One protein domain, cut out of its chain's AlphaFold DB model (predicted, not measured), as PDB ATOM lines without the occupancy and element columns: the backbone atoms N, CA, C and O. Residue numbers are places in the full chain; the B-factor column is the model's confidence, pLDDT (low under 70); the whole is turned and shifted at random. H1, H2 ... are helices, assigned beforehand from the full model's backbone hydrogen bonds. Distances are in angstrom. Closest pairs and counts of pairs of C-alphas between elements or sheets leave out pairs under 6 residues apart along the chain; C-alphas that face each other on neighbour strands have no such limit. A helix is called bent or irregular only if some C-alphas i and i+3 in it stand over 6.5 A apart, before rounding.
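AT A GLANCE: This is residues 2 to 34 and 46 to 91 of the 196 residues of an uncharacterized protein of marine sediment metagenome (UniProt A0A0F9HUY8). A helical hairpin, H2 and H3, has the long, bent helix H1 packed through its arm H1a on residues 65 to 73 of H3, near the hairpin's turn, and together the three helices make a loose rod. H3 lies between the other two, with H2 folded back on one side and arm H1a on the other, while H1b touches no helix and residues 82 to 91 of H3 stick out. The printed part has 79 residues, with named helices H1, H2 and H3 in that order and no named strand, and its class is all helix. It is loose, with a radius of gyration of the C-alphas of 15.3 A, and spans 57 by 23 by 15 A.

HOW THE PARTS SIT: Start with H1, residues 2 to 33, assigned as one helix by its hydrogen bonds but bent: C-alphas 23 and 26 are 6.6 A apart. Its arms, H1a, residues 2 to 23, and H1b, residues 26 to 33, stand at a steep tilt of 39 degrees. H1a touches H3, residues 64 to 91, which meets it with residues 65 to 73 alone; the closest C-alphas are those of Ala 14 and Ala 66, 4.6 A apart. The two run the same way at a shallow tilt of 26 degrees. Look next at H2, residues 46 to 60, which forms a helical hairpin with H3: they touch, opposite ways at a shallow tilt of 26 degrees, and their closest C-alphas, of Ser 55 and Thr 67, are 4.9 A apart. H1a and H2 are apart, as are H1b and H3. Every O i to N i+4 pair is within hydrogen-bond range in H1a, H1b and H2, and 23 of 24 are in H3.

IN THESE COORDINATES: Find C-alpha 2 at (-74.011, -22.887, 25.528); from there H1a runs 32.0 A to C-alpha 23, and H1b covers 10.3 A. H2 runs 21.0 A from Pro 46. H3 runs 41.3 A to C-alpha 91 at (-22.845, -42.575, 40.858).

THE WHOLE: The C-alphas of Met 2 and Gly 91 are the two farthest apart, at 56.9 A. Residues 35 to 45 are not printed, and C-alphas 34 and 46 are 23.0 A apart across the cut. The link from H2 to H3 is tight. The model's mean pLDDT over the printed part is 75.0, with 18 residues under 70, among them 27 to 34 and 87 to 91.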
ATOM      1  N   MET A   2     -75.428 -23.254  25.350       60.22
ATOM      2  CA  MET A   2     -74.011 -22.887  25.528       60.22
ATOM      3  C   MET A   2     -73.127 -24.033  26.056       60.22
ATOM      4  O   MET A   2     -71.996 -24.166  25.598       60.22
ATOM      5  N   ASP A   3     -73.648 -24.929  26.900       66.44
ATOM      6  CA  ASP A   3     -72.866 -26.055  27.453       66.44
ATOM      7  C   ASP A   3     -72.407 -27.060  26.388       66.44
ATOM      8  O   ASP A   3     -71.354 -27.683  26.499       66.44
ATOM      9  N   PHE A   4     -73.170 -27.190  25.299       65.56
ATOM     10  CA  PHE A   4     -72.820 -28.085  24.195       65.56
ATOM     11  C   PHE A   4     -71.651 -27.539  23.366       65.56
ATOM     12  O   PHE A   4     -70.851 -28.303  22.833       65.56
ATOM     13  N   ILE A   5     -71.544 -26.209  23.273       71.38
ATOM     14  CA  ILE A   5     -70.437 -25.524  22.601       71.38
ATOM     15  C   ILE A   5     -69.190 -25.589  23.488       71.38
ATOM     16  O   ILE A   5     -68.114 -25.923  22.993       71.38
ATOM     17  N   ALA A   6     -69.349 -25.367  24.797       69.06
ATOM     18  CA  ALA A   6     -68.266 -25.471  25.772       69.06
ATOM     19  C   ALA A   6     -67.641 -26.879  25.798       69.06
ATOM     20  O   ALA A   6     -66.423 -27.009  25.691       69.06
ATOM     21  N   ASN A   7     -68.460 -27.937  25.814       72.06
ATOM     22  CA  ASN A   7     -67.965 -29.320  25.801       72.06
ATOM     23  C   ASN A   7     -67.201 -29.681  24.519       72.06
ATOM     24  O   ASN A   7     -66.216 -30.418  24.568       72.06
ATOM     25  N   LYS A   8     -67.633 -29.174  23.355       77.00
ATOM     26  CA  LYS A   8     -66.907 -29.410  22.097       77.00
ATOM     27  C   LYS A   8     -65.587 -28.647  22.045       77.00
ATOM     28  O   LYS A   8     -64.614 -29.183  21.523       77.00
ATOM     29  N   ALA A   9     -65.547 -27.433  22.590       77.75
ATOM     30  CA  ALA A   9     -64.319 -26.653  22.681       77.75
ATOM     31  C   ALA A   9     -63.285 -27.334  23.592       77.75
ATOM     32  O   ALA A   9     -62.135 -27.475  23.182       77.75
ATOM     33  N   ASP A  10     -63.700 -27.833  24.761       73.06
ATOM     34  CA  ASP A  10     -62.811 -28.556  25.685       73.06
ATOM     35  C   ASP A  10     -62.231 -29.823  25.029       73.06
ATOM     36  O   ASP A  10     -61.025 -30.060  25.060       73.06
ATOM     37  N   LEU A  11     -63.059 -30.585  24.302       77.00
ATOM     38  CA  LEU A  11     -62.605 -31.776  23.577       77.00
ATOM     39  C   LEU A  11     -61.559 -31.454  22.493       77.00
ATOM     40  O   LEU A  11     -60.579 -32.186  22.346       77.00
ATOM     41  N   ILE A  12     -61.750 -30.370  21.733       83.31
ATOM     42  CA  ILE A  12     -60.801 -29.949  20.689       83.31
ATOM     43  C   ILE A  12     -59.488 -29.490  21.326       83.31
ATOM     44  O   ILE A  12     -58.418 -29.906  20.882       83.31
ATOM     45  N   ILE A  13     -59.557 -28.680  22.385       79.69
ATOM     46  CA  ILE A  13     -58.373 -28.194  23.107       79.69
ATOM     47  C   ILE A  13     -57.594 -29.374  23.701       79.69
ATOM     48  O   ILE A  13     -56.373 -29.457  23.537       79.69
ATOM     49  N   ALA A  14     -58.292 -30.333  24.313       75.56
ATOM     50  CA  ALA A  14     -57.686 -31.549  24.836       75.56
ATOM     51  C   ALA A  14     -57.019 -32.369  23.718       75.56
ATOM     52  O   ALA A  14     -55.850 -32.735  23.851       75.56
ATOM     53  N   ALA A  15     -57.698 -32.595  22.589       78.56
ATOM     54  CA  ALA A  15     -57.150 -33.357  21.465       78.56
ATOM     55  C   ALA A  15     -55.894 -32.703  20.864       78.56
ATOM     56  O   ALA A  15     -54.889 -33.382  20.647       78.56
ATOM     57  N   VAL A  16     -55.917 -31.383  20.661       81.69
ATOM     58  CA  VAL A  16     -54.761 -30.627  20.155       81.69
ATOM     59  C   VAL A  16     -53.601 -30.681  21.149       81.69
ATOM     60  O   VAL A  16     -52.464 -30.918  20.740       81.69
ATOM     61  N   SER A  17     -53.872 -30.552  22.455       76.69
ATOM     62  CA  SER A  17     -52.831 -30.660  23.489       76.69
ATOM     63  C   SER A  17     -52.148 -32.032  23.487       76.69
ATOM     64  O   SER A  17     -50.922 -32.123  23.591       76.69
ATOM     65  N   VAL A  18     -52.925 -33.105  23.301       74.62
ATOM     66  CA  VAL A  18     -52.414 -34.479  23.247       74.62
ATOM     67  C   VAL A  18     -51.597 -34.693  21.982       74.62
ATOM     68  O   VAL A  18     -50.501 -35.237  22.073       74.62
ATOM     69  N   MET A  19     -52.075 -34.229  20.824       81.31
ATOM     70  CA  MET A  19     -51.323 -34.330  19.570       81.31
ATOM     71  C   MET A  19     -49.989 -33.589  19.642       81.31
ATOM     72  O   MET A  19     -48.961 -34.151  19.276       81.31
ATOM     73  N   MET A  20     -49.978 -32.371  20.185       75.00
ATOM     74  CA  MET A  20     -48.749 -31.586  20.320       75.00
ATOM     75  C   MET A  20     -47.757 -32.235  21.299       75.00
ATOM     76  O   MET A  20     -46.548 -32.235  21.071       75.00
ATOM     77  N   THR A  21     -48.262 -32.849  22.373       72.81
ATOM     78  CA  THR A  21     -47.426 -33.590  23.330       72.81
ATOM     79  C   THR A  21     -46.892 -34.891  22.721       72.81
ATOM     80  O   THR A  21     -45.733 -35.246  22.939       72.81
ATOM     81  N   ALA A  22     -47.709 -35.588  21.929       74.19
ATOM     82  CA  ALA A  22     -47.329 -36.814  21.234       74.19
ATOM     83  C   ALA A  22     -46.248 -36.574  20.170       74.19
ATOM     84  O   ALA A  22     -45.391 -37.434  19.980       74.19
ATOM     85  N   ASP A  23     -46.234 -35.402  19.534       78.38
ATOM     86  CA  ASP A  23     -45.200 -35.021  18.566       78.38
ATOM     87  C   ASP A  23     -43.831 -34.762  19.230       78.38
ATOM     88  O   ASP A  23     -42.769 -35.050  18.679       78.38
ATOM     89  N   MET A  24     -43.833 -34.313  20.488       67.12
ATOM     90  CA  MET A  24     -42.610 -34.117  21.281       67.12
ATOM     91  C   MET A  24     -42.047 -35.425  21.864       67.12
ATOM     92  O   MET A  24     -40.853 -35.510  22.169       67.12
ATOM     93  N   LEU A  25     -42.878 -36.465  21.996       74.19
ATOM     94  CA  LEU A  25     -42.498 -37.771  22.541       74.19
ATOM     95  C   LEU A  25     -41.321 -38.453  21.815       74.19
ATOM     96  O   LEU A  25     -40.384 -38.870  22.503       74.19
ATOM     97  N   PRO A  26     -41.313 -38.595  20.472       71.38
ATOM     98  CA  PRO A  26     -40.220 -39.258  19.762       71.38
ATOM     99  C   PRO A  26     -38.898 -38.506  19.917       71.38
ATOM    100  O   PRO A  26     -37.864 -39.145  20.099       71.38
ATOM    101  N   THR A  27     -38.923 -37.172  19.936       69.94
ATOM    102  CA  THR A  27     -37.734 -36.332  20.145       69.94
ATOM    103  C   THR A  27     -37.116 -36.584  21.521       69.94
ATOM    104  O   THR A  27     -35.911 -36.828  21.633       69.94
ATOM    105  N   ILE A  28     -37.949 -36.619  22.566       65.50
ATOM    106  CA  ILE A  28     -37.518 -36.926  23.937       65.50
ATOM    107  C   ILE A  28     -37.004 -38.369  24.028       65.50
ATOM    108  O   ILE A  28     -35.949 -38.617  24.613       65.50
ATOM    109  N   TRP A  29     -37.709 -39.324  23.417       69.69
ATOM    110  CA  TRP A  29     -37.326 -40.736  23.412       69.69
ATOM    111  C   TRP A  29     -35.978 -40.967  22.726       69.69
ATOM    112  O   TRP A  29     -35.127 -41.698  23.243       69.69
ATOM    113  N   HIS A  30     -35.747 -40.318  21.583       65.31
ATOM    114  CA  HIS A  30     -34.502 -40.453  20.837       65.31
ATOM    115  C   HIS A  30     -33.309 -39.885  21.619       65.31
ATOM    116  O   HIS A  30     -32.240 -40.501  21.638       65.31
ATOM    117  N   GLN A  31     -33.504 -38.765  22.325       61.44
ATOM    118  CA  GLN A  31     -32.495 -38.177  23.212       61.44
ATOM    119  C   GLN A  31     -32.244 -39.030  24.463       61.44
ATOM    120  O   GLN A  31     -31.096 -39.192  24.881       61.44
ATOM    121  N   PHE A  32     -33.290 -39.641  25.027       62.97
ATOM    122  CA  PHE A  32     -33.164 -40.549  26.167       62.97
ATOM    123  C   PHE A  32     -32.373 -41.812  25.802       62.97
ATOM    124  O   PHE A  32     -31.458 -42.221  26.525       62.97
ATOM    125  N   ARG A  33     -32.675 -42.404  24.639       63.25
ATOM    126  CA  ARG A  33     -31.998 -43.608  24.138       63.25
ATOM    127  C   ARG A  33     -30.520 -43.363  23.841       63.25
ATOM    128  O   ARG A  33     -29.710 -44.262  24.051       63.25
ATOM    129  N   ALA A  34     -30.165 -42.155  23.406       65.44
ATOM    130  CA  ALA A  34     -28.787 -41.799  23.090       65.44
ATOM    131  C   ALA A  34     -27.867 -41.718  24.325       65.44
ATOM    132  O   ALA A  34     -26.653 -41.688  24.143       65.44
ATOM    133  N   PRO A  46     -38.610 -25.699  34.276       74.62
ATOM    134  CA  PRO A  46     -39.626 -24.690  33.985       74.62
ATOM    135  C   PRO A  46     -40.800 -25.257  33.182       74.62
ATOM    136  O   PRO A  46     -41.932 -24.858  33.439       74.62
ATOM    137  N   THR A  47     -40.590 -26.240  32.296       72.12
ATOM    138  CA  THR A  47     -41.707 -26.902  31.599       72.12
ATOM    139  C   THR A  47     -42.630 -27.664  32.545       72.12
ATOM    140  O   THR A  47     -43.843 -27.537  32.412       72.12
ATOM    141  N   SER A  48     -42.104 -28.399  33.535       74.75
ATOM    142  CA  SER A  48     -42.963 -29.095  34.512       74.75
ATOM    143  C   SER A  48     -43.788 -28.129  35.370       74.75
ATOM    144  O   SER A  48     -44.967 -28.371  35.620       74.75
ATOM    145  N   ILE A  49     -43.190 -27.000  35.764       79.12
ATOM    146  CA  ILE A  49     -43.867 -25.966  36.552       79.12
ATOM    147  C   ILE A  49     -44.924 -25.273  35.686       79.12
ATOM    148  O   ILE A  49     -46.061 -25.113  36.122       79.12
ATOM    149  N   GLY A  50     -44.576 -24.933  34.441       80.25
ATOM    150  CA  GLY A  50     -45.497 -24.350  33.470       80.25
ATOM    151  C   GLY A  50     -46.713 -25.241  33.225       80.25
ATOM    152  O   GLY A  50     -47.840 -24.765  33.326       80.25
ATOM    153  N   LEU A  51     -46.501 -26.542  33.000       79.81
ATOM    154  CA  LEU A  51     -47.574 -27.533  32.844       79.81
ATOM    155  C   LEU A  51     -48.452 -27.653  34.098       79.81
ATOM    156  O   LEU A  51     -49.670 -27.764  33.979       79.81
ATOM    157  N   GLY A  52     -47.863 -27.586  35.295       79.62
ATOM    158  CA  GLY A  52     -48.615 -27.580  36.551       79.62
ATOM    159  C   GLY A  52     -49.515 -26.349  36.700       79.62
ATOM    160  O   GLY A  52     -50.691 -26.482  37.040       79.62
ATOM    161  N   ILE A  53     -48.993 -25.161  36.385       84.44
ATOM    162  CA  ILE A  53     -49.760 -23.907  36.428       84.44
ATOM    163  C   ILE A  53     -50.871 -23.923  35.370       84.44
ATOM    164  O   ILE A  53     -52.016 -23.614  35.688       84.44
ATOM    165  N   LEU A  54     -50.569 -24.348  34.139       79.44
ATOM    166  CA  LEU A  54     -51.560 -24.516  33.068       79.44
ATOM    167  C   LEU A  54     -52.674 -25.483  33.480       79.44
ATOM    168  O   LEU A  54     -53.850 -25.169  33.316       79.44
ATOM    169  N   SER A  55     -52.322 -26.620  34.084       81.81
ATOM    170  CA  SER A  55     -53.296 -27.573  34.623       81.81
ATOM    171  C   SER A  55     -54.212 -26.930  35.668       81.81
ATOM    172  O   SER A  55     -55.417 -27.186  35.658       81.81
ATOM    173  N   PHE A  56     -53.667 -26.093  36.555       83.38
ATOM    174  CA  PHE A  56     -54.446 -25.381  37.572       83.38
ATOM    175  C   PHE A  56     -55.385 -24.334  36.955       83.38
ATOM    176  O   PHE A  56     -56.540 -24.229  37.363       83.38
ATOM    177  N   VAL A  57     -54.933 -23.608  35.929       83.38
ATOM    178  CA  VAL A  57     -55.765 -22.642  35.192       83.38
ATOM    179  C   VAL A  57     -56.920 -23.346  34.475       83.38
ATOM    180  O   VAL A  57     -58.066 -22.909  34.587       83.38
ATOM    181  N   PHE A  58     -56.666 -24.470  33.797       79.00
ATOM    182  CA  PHE A  58     -57.736 -25.251  33.162       79.00
ATOM    183  C   PHE A  58     -58.722 -25.824  34.179       79.00
ATOM    184  O   PHE A  58     -59.930 -25.806  33.937       79.00
ATOM    185  N   PHE A  59     -58.225 -26.237  35.348       83.88
ATOM    186  CA  PHE A  59     -59.074 -26.696  36.441       83.88
ATOM    187  C   PHE A  59     -59.990 -25.574  36.946       83.88
ATOM    188  O   PHE A  59     -61.195 -25.775  37.077       83.88
ATOM    189  N   ALA A  60     -59.447 -24.369  37.144       84.25
ATOM    190  CA  ALA A  60     -60.219 -23.193  37.546       84.25
ATOM    191  C   ALA A  60     -61.255 -22.760  36.489       84.25
ATOM    192  O   ALA A  60     -62.283 -22.184  36.834       84.25
ATOM    193  N   THR A  61     -61.007 -23.068  35.212       80.12
ATOM    194  CA  THR A  61     -61.910 -22.757  34.088       80.12
ATOM    195  C   THR A  61     -63.008 -23.821  33.900       80.12
ATOM    196  O   THR A  61     -63.910 -23.640  33.086       80.12
ATOM    197  N   GLY A  62     -62.969 -24.930  34.652       80.06
ATOM    198  CA  GLY A  62     -63.950 -26.021  34.561       80.06
ATOM    199  C   GLY A  62     -63.734 -26.985  33.385       80.06
ATOM    200  O   GLY A  62     -64.624 -27.773  33.072       80.06
ATOM    201  N   MET A  63     -62.562 -26.943  32.741       77.56
ATOM    202  CA  MET A  63     -62.190 -27.803  31.609       77.56
ATOM    203  C   MET A  63     -61.522 -29.095  32.096       77.56
ATOM    204  O   MET A  63     -60.299 -29.258  32.045       77.56
ATOM    205  N   TYR A  64     -62.327 -30.014  32.630       79.06
ATOM    206  CA  TYR A  64     -61.828 -31.214  33.312       79.06
ATOM    207  C   TYR A  64     -61.045 -32.168  32.398       79.06
ATOM    208  O   TYR A  64     -60.099 -32.813  32.864       79.06
ATOM    209  N   LEU A  65     -61.397 -32.261  31.108       74.75
ATOM    210  CA  LEU A  65     -60.681 -33.131  30.169       74.75
ATOM    211  C   LEU A  65     -59.284 -32.585  29.859       74.75
ATOM    212  O   LEU A  65     -58.312 -33.343  29.929       74.75
ATOM    213  N   ALA A  66     -59.162 -31.282  29.597       73.62
ATOM    214  CA  ALA A  66     -57.871 -30.629  29.384       73.62
ATOM    215  C   ALA A  66     -56.974 -30.671  30.636       73.62
ATOM    216  O   ALA A  66     -55.769 -30.911  30.537       73.62
ATOM    217  N   THR A  67     -57.540 -30.505  31.837       79.69
ATOM    218  CA  THR A  67     -56.782 -30.688  33.087       79.69
ATOM    219  C   THR A  67     -56.214 -32.104  33.192       79.69
ATOM    220  O   THR A  67     -55.053 -32.277  33.566       79.69
ATOM    221  N   GLY A  68     -57.001 -33.120  32.826       80.25
ATOM    222  CA  GLY A  68     -56.565 -34.515  32.841       80.25
ATOM    223  C   GLY A  68     -55.350 -34.765  31.944       80.25
ATOM    224  O   GLY A  68     -54.370 -35.369  32.387       80.25
ATOM    225  N   THR A  69     -55.367 -34.261  30.706       79.94
ATOM    226  CA  THR A  69     -54.247 -34.443  29.763       79.94
ATOM    227  C   THR A  69     -52.983 -33.718  30.232       79.94
ATOM    228  O   THR A  69     -51.889 -34.284  30.159       79.94
ATOM    229  N   MET A  70     -53.126 -32.518  30.803       80.06
ATOM    230  CA  MET A  70     -52.009 -31.752  31.368       80.06
ATOM    231  C   MET A  70     -51.404 -32.415  32.609       80.06
ATOM    232  O   MET A  70     -50.180 -32.415  32.761       80.06
ATOM    233  N   LEU A  71     -52.219 -33.035  33.470       81.81
ATOM    234  CA  LEU A  71     -51.728 -33.805  34.618       81.81
ATOM    235  C   LEU A  71     -50.921 -35.027  34.183       81.81
ATOM    236  O   LEU A  71     -49.841 -35.269  34.727       81.81
ATOM    237  N   VAL A  72     -51.407 -35.772  33.187       82.81
ATOM    238  CA  VAL A  72     -50.675 -36.921  32.631       82.81
ATOM    239  C   VAL A  72     -49.353 -36.461  32.014       82.81
ATOM    240  O   VAL A  72     -48.308 -37.055  32.292       82.81
ATOM    241  N   GLY A  73     -49.371 -35.362  31.253       79.62
ATOM    242  CA  GLY A  73     -48.159 -34.742  30.718       79.62
ATOM    243  C   GLY A  73     -47.179 -34.341  31.825       79.62
ATOM    244  O   GLY A  73     -46.007 -34.713  31.782       79.62
ATOM    245  N   SER A  74     -47.656 -33.656  32.864       81.44
ATOM    246  CA  SER A  74     -46.843 -33.248  34.016       81.44
ATOM    247  C   SER A  74     -46.198 -34.448  34.722       81.44
ATOM    248  O   SER A  74     -44.987 -34.452  34.951       81.44
ATOM    249  N   MET A  75     -46.962 -35.516  34.975       81.19
ATOM    250  CA  MET A  75     -46.443 -36.756  35.570       81.19
ATOM    251  C   MET A  75     -45.353 -37.402  34.713       81.19
ATOM    252  O   MET A  75     -44.343 -37.867  35.245       81.19
ATOM    253  N   MET A  76     -45.510 -37.383  33.388       80.12
ATOM    254  CA  MET A  76     -44.494 -37.878  32.462       80.12
ATOM    255  C   MET A  76     -43.191 -37.063  32.551       80.12
ATOM    256  O   MET A  76     -42.109 -37.648  32.656       80.12
ATOM    257  N   TRP A  77     -43.267 -35.731  32.601       79.31
ATOM    258  CA  TRP A  77     -42.089 -34.866  32.776       79.31
ATOM    259  C   TRP A  77     -41.426 -35.015  34.153       79.31
ATOM    260  O   TRP A  77     -40.191 -34.992  34.260       79.31
ATOM    261  N   ILE A  78     -42.219 -35.225  35.208       78.94
ATOM    262  CA  ILE A  78     -41.715 -35.536  36.553       78.94
ATOM    263  C   ILE A  78     -40.956 -36.864  36.535       78.94
ATOM    264  O   ILE A  78     -39.852 -36.935  37.076       78.94
ATOM    265  N   ALA A  79     -41.490 -37.899  35.879       80.88
ATOM    266  CA  ALA A  79     -40.827 -39.197  35.775       80.88
ATOM    267  C   ALA A  79     -39.459 -39.089  35.077       80.88
ATOM    268  O   ALA A  79     -38.471 -39.627  35.582       80.88
ATOM    269  N   VAL A  80     -39.370 -38.331  33.977       77.00
ATOM    270  CA  VAL A  80     -38.100 -38.059  33.273       77.00
ATOM    271  C   VAL A  80     -37.104 -37.329  34.184       77.00
ATOM    272  O   VAL A  80     -35.928 -37.699  34.263       77.00
ATOM    273  N   SER A  81     -37.573 -36.331  34.932       74.31
ATOM    274  CA  SER A  81     -36.741 -35.579  35.881       74.31
ATOM    275  C   SER A  81     -36.238 -36.467  37.028       74.31
ATOM    276  O   SER A  81     -35.060 -36.420  37.401       74.31
ATOM    277  N   LEU A  82     -37.106 -37.339  37.550       79.12
ATOM    278  CA  LEU A  82     -36.806 -38.245  38.655       79.12
ATOM    279  C   LEU A  82     -35.792 -39.325  38.256       79.12
ATOM    280  O   LEU A  82     -34.876 -39.619  39.029       79.12
ATOM    281  N   GLN A  83     -35.894 -39.862  37.036       77.94
ATOM    282  CA  GLN A  83     -34.915 -40.810  36.492       77.94
ATOM    283  C   GLN A  83     -33.490 -40.234  36.522       77.94
ATOM    284  O   GLN A  83     -32.547 -40.947  36.876       77.94
ATOM    285  N   ARG A  84     -33.317 -38.934  36.244       71.50
ATOM    286  CA  ARG A  84     -31.998 -38.282  36.264       71.50
ATOM    287  C   ARG A  84     -31.444 -38.107  37.681       71.50
ATOM    288  O   ARG A  84     -30.257 -38.357  37.898       71.50
ATOM    289  N   ILE A  85     -32.289 -37.751  38.656       75.19
ATOM    290  CA  ILE A  85     -31.899 -37.664  40.079       75.19
ATOM    291  C   ILE A  85     -31.451 -39.037  40.589       75.19
ATOM    292  O   ILE A  85     -30.437 -39.155  41.285       75.19
ATOM    293  N   TRP A  86     -32.184 -40.086  40.218       76.75
ATOM    294  CA  TRP A  86     -31.880 -41.443  40.653       76.75
ATOM    295  C   TRP A  86     -30.575 -41.972  40.041       76.75
ATOM    296  O   TRP A  86     -29.778 -42.598  40.746       76.75
ATOM    297  N   TYR A  87     -30.299 -41.642  38.774       66.38
ATOM    298  CA  TYR A  87     -29.034 -41.991  38.120       66.38
ATOM    299  C   TYR A  87     -27.835 -41.255  38.741       66.38
ATOM    300  O   TYR A  87     -26.797 -41.870  38.989       66.38
ATOM    301  N   ASN A  88     -27.988 -39.969  39.085       63.91
ATOM    302  CA  ASN A  88     -26.926 -39.188  39.730       63.91
ATOM    303  C   ASN A  88     -26.624 -39.676  41.162       63.91
ATOM    304  O   ASN A  88     -25.470 -39.725  41.587       63.91
ATOM    305  N   ARG A  89     -27.645 -40.125  41.910       62.66
ATOM    306  CA  ARG A  89     -27.448 -40.703  43.253       62.66
ATOM    307  C   ARG A  89     -26.682 -42.026  43.238       62.66
ATOM    308  O   ARG A  89     -25.895 -42.262  44.151       62.66
ATOM    309  N   ARG A  90     -26.875 -42.879  42.226       59.06
ATOM    310  CA  ARG A  90     -26.142 -44.157  42.122       59.06
ATOM    311  C   ARG A  90     -24.658 -43.988  41.769       59.06
ATOM    312  O   ARG A  90     -23.878 -44.863  42.124       59.06
ATOM    313  N   GLY A  91     -24.255 -42.874  41.154       54.81
ATOM    314  CA  GLY A  91     -22.845 -42.575  40.858       54.81
ATOM    315  C   GLY A  91     -22.013 -42.117  42.065       54.81
ATOM    316  O   GLY A  91     -20.808 -42.343  42.099       54.81
TER     317      GLY A  91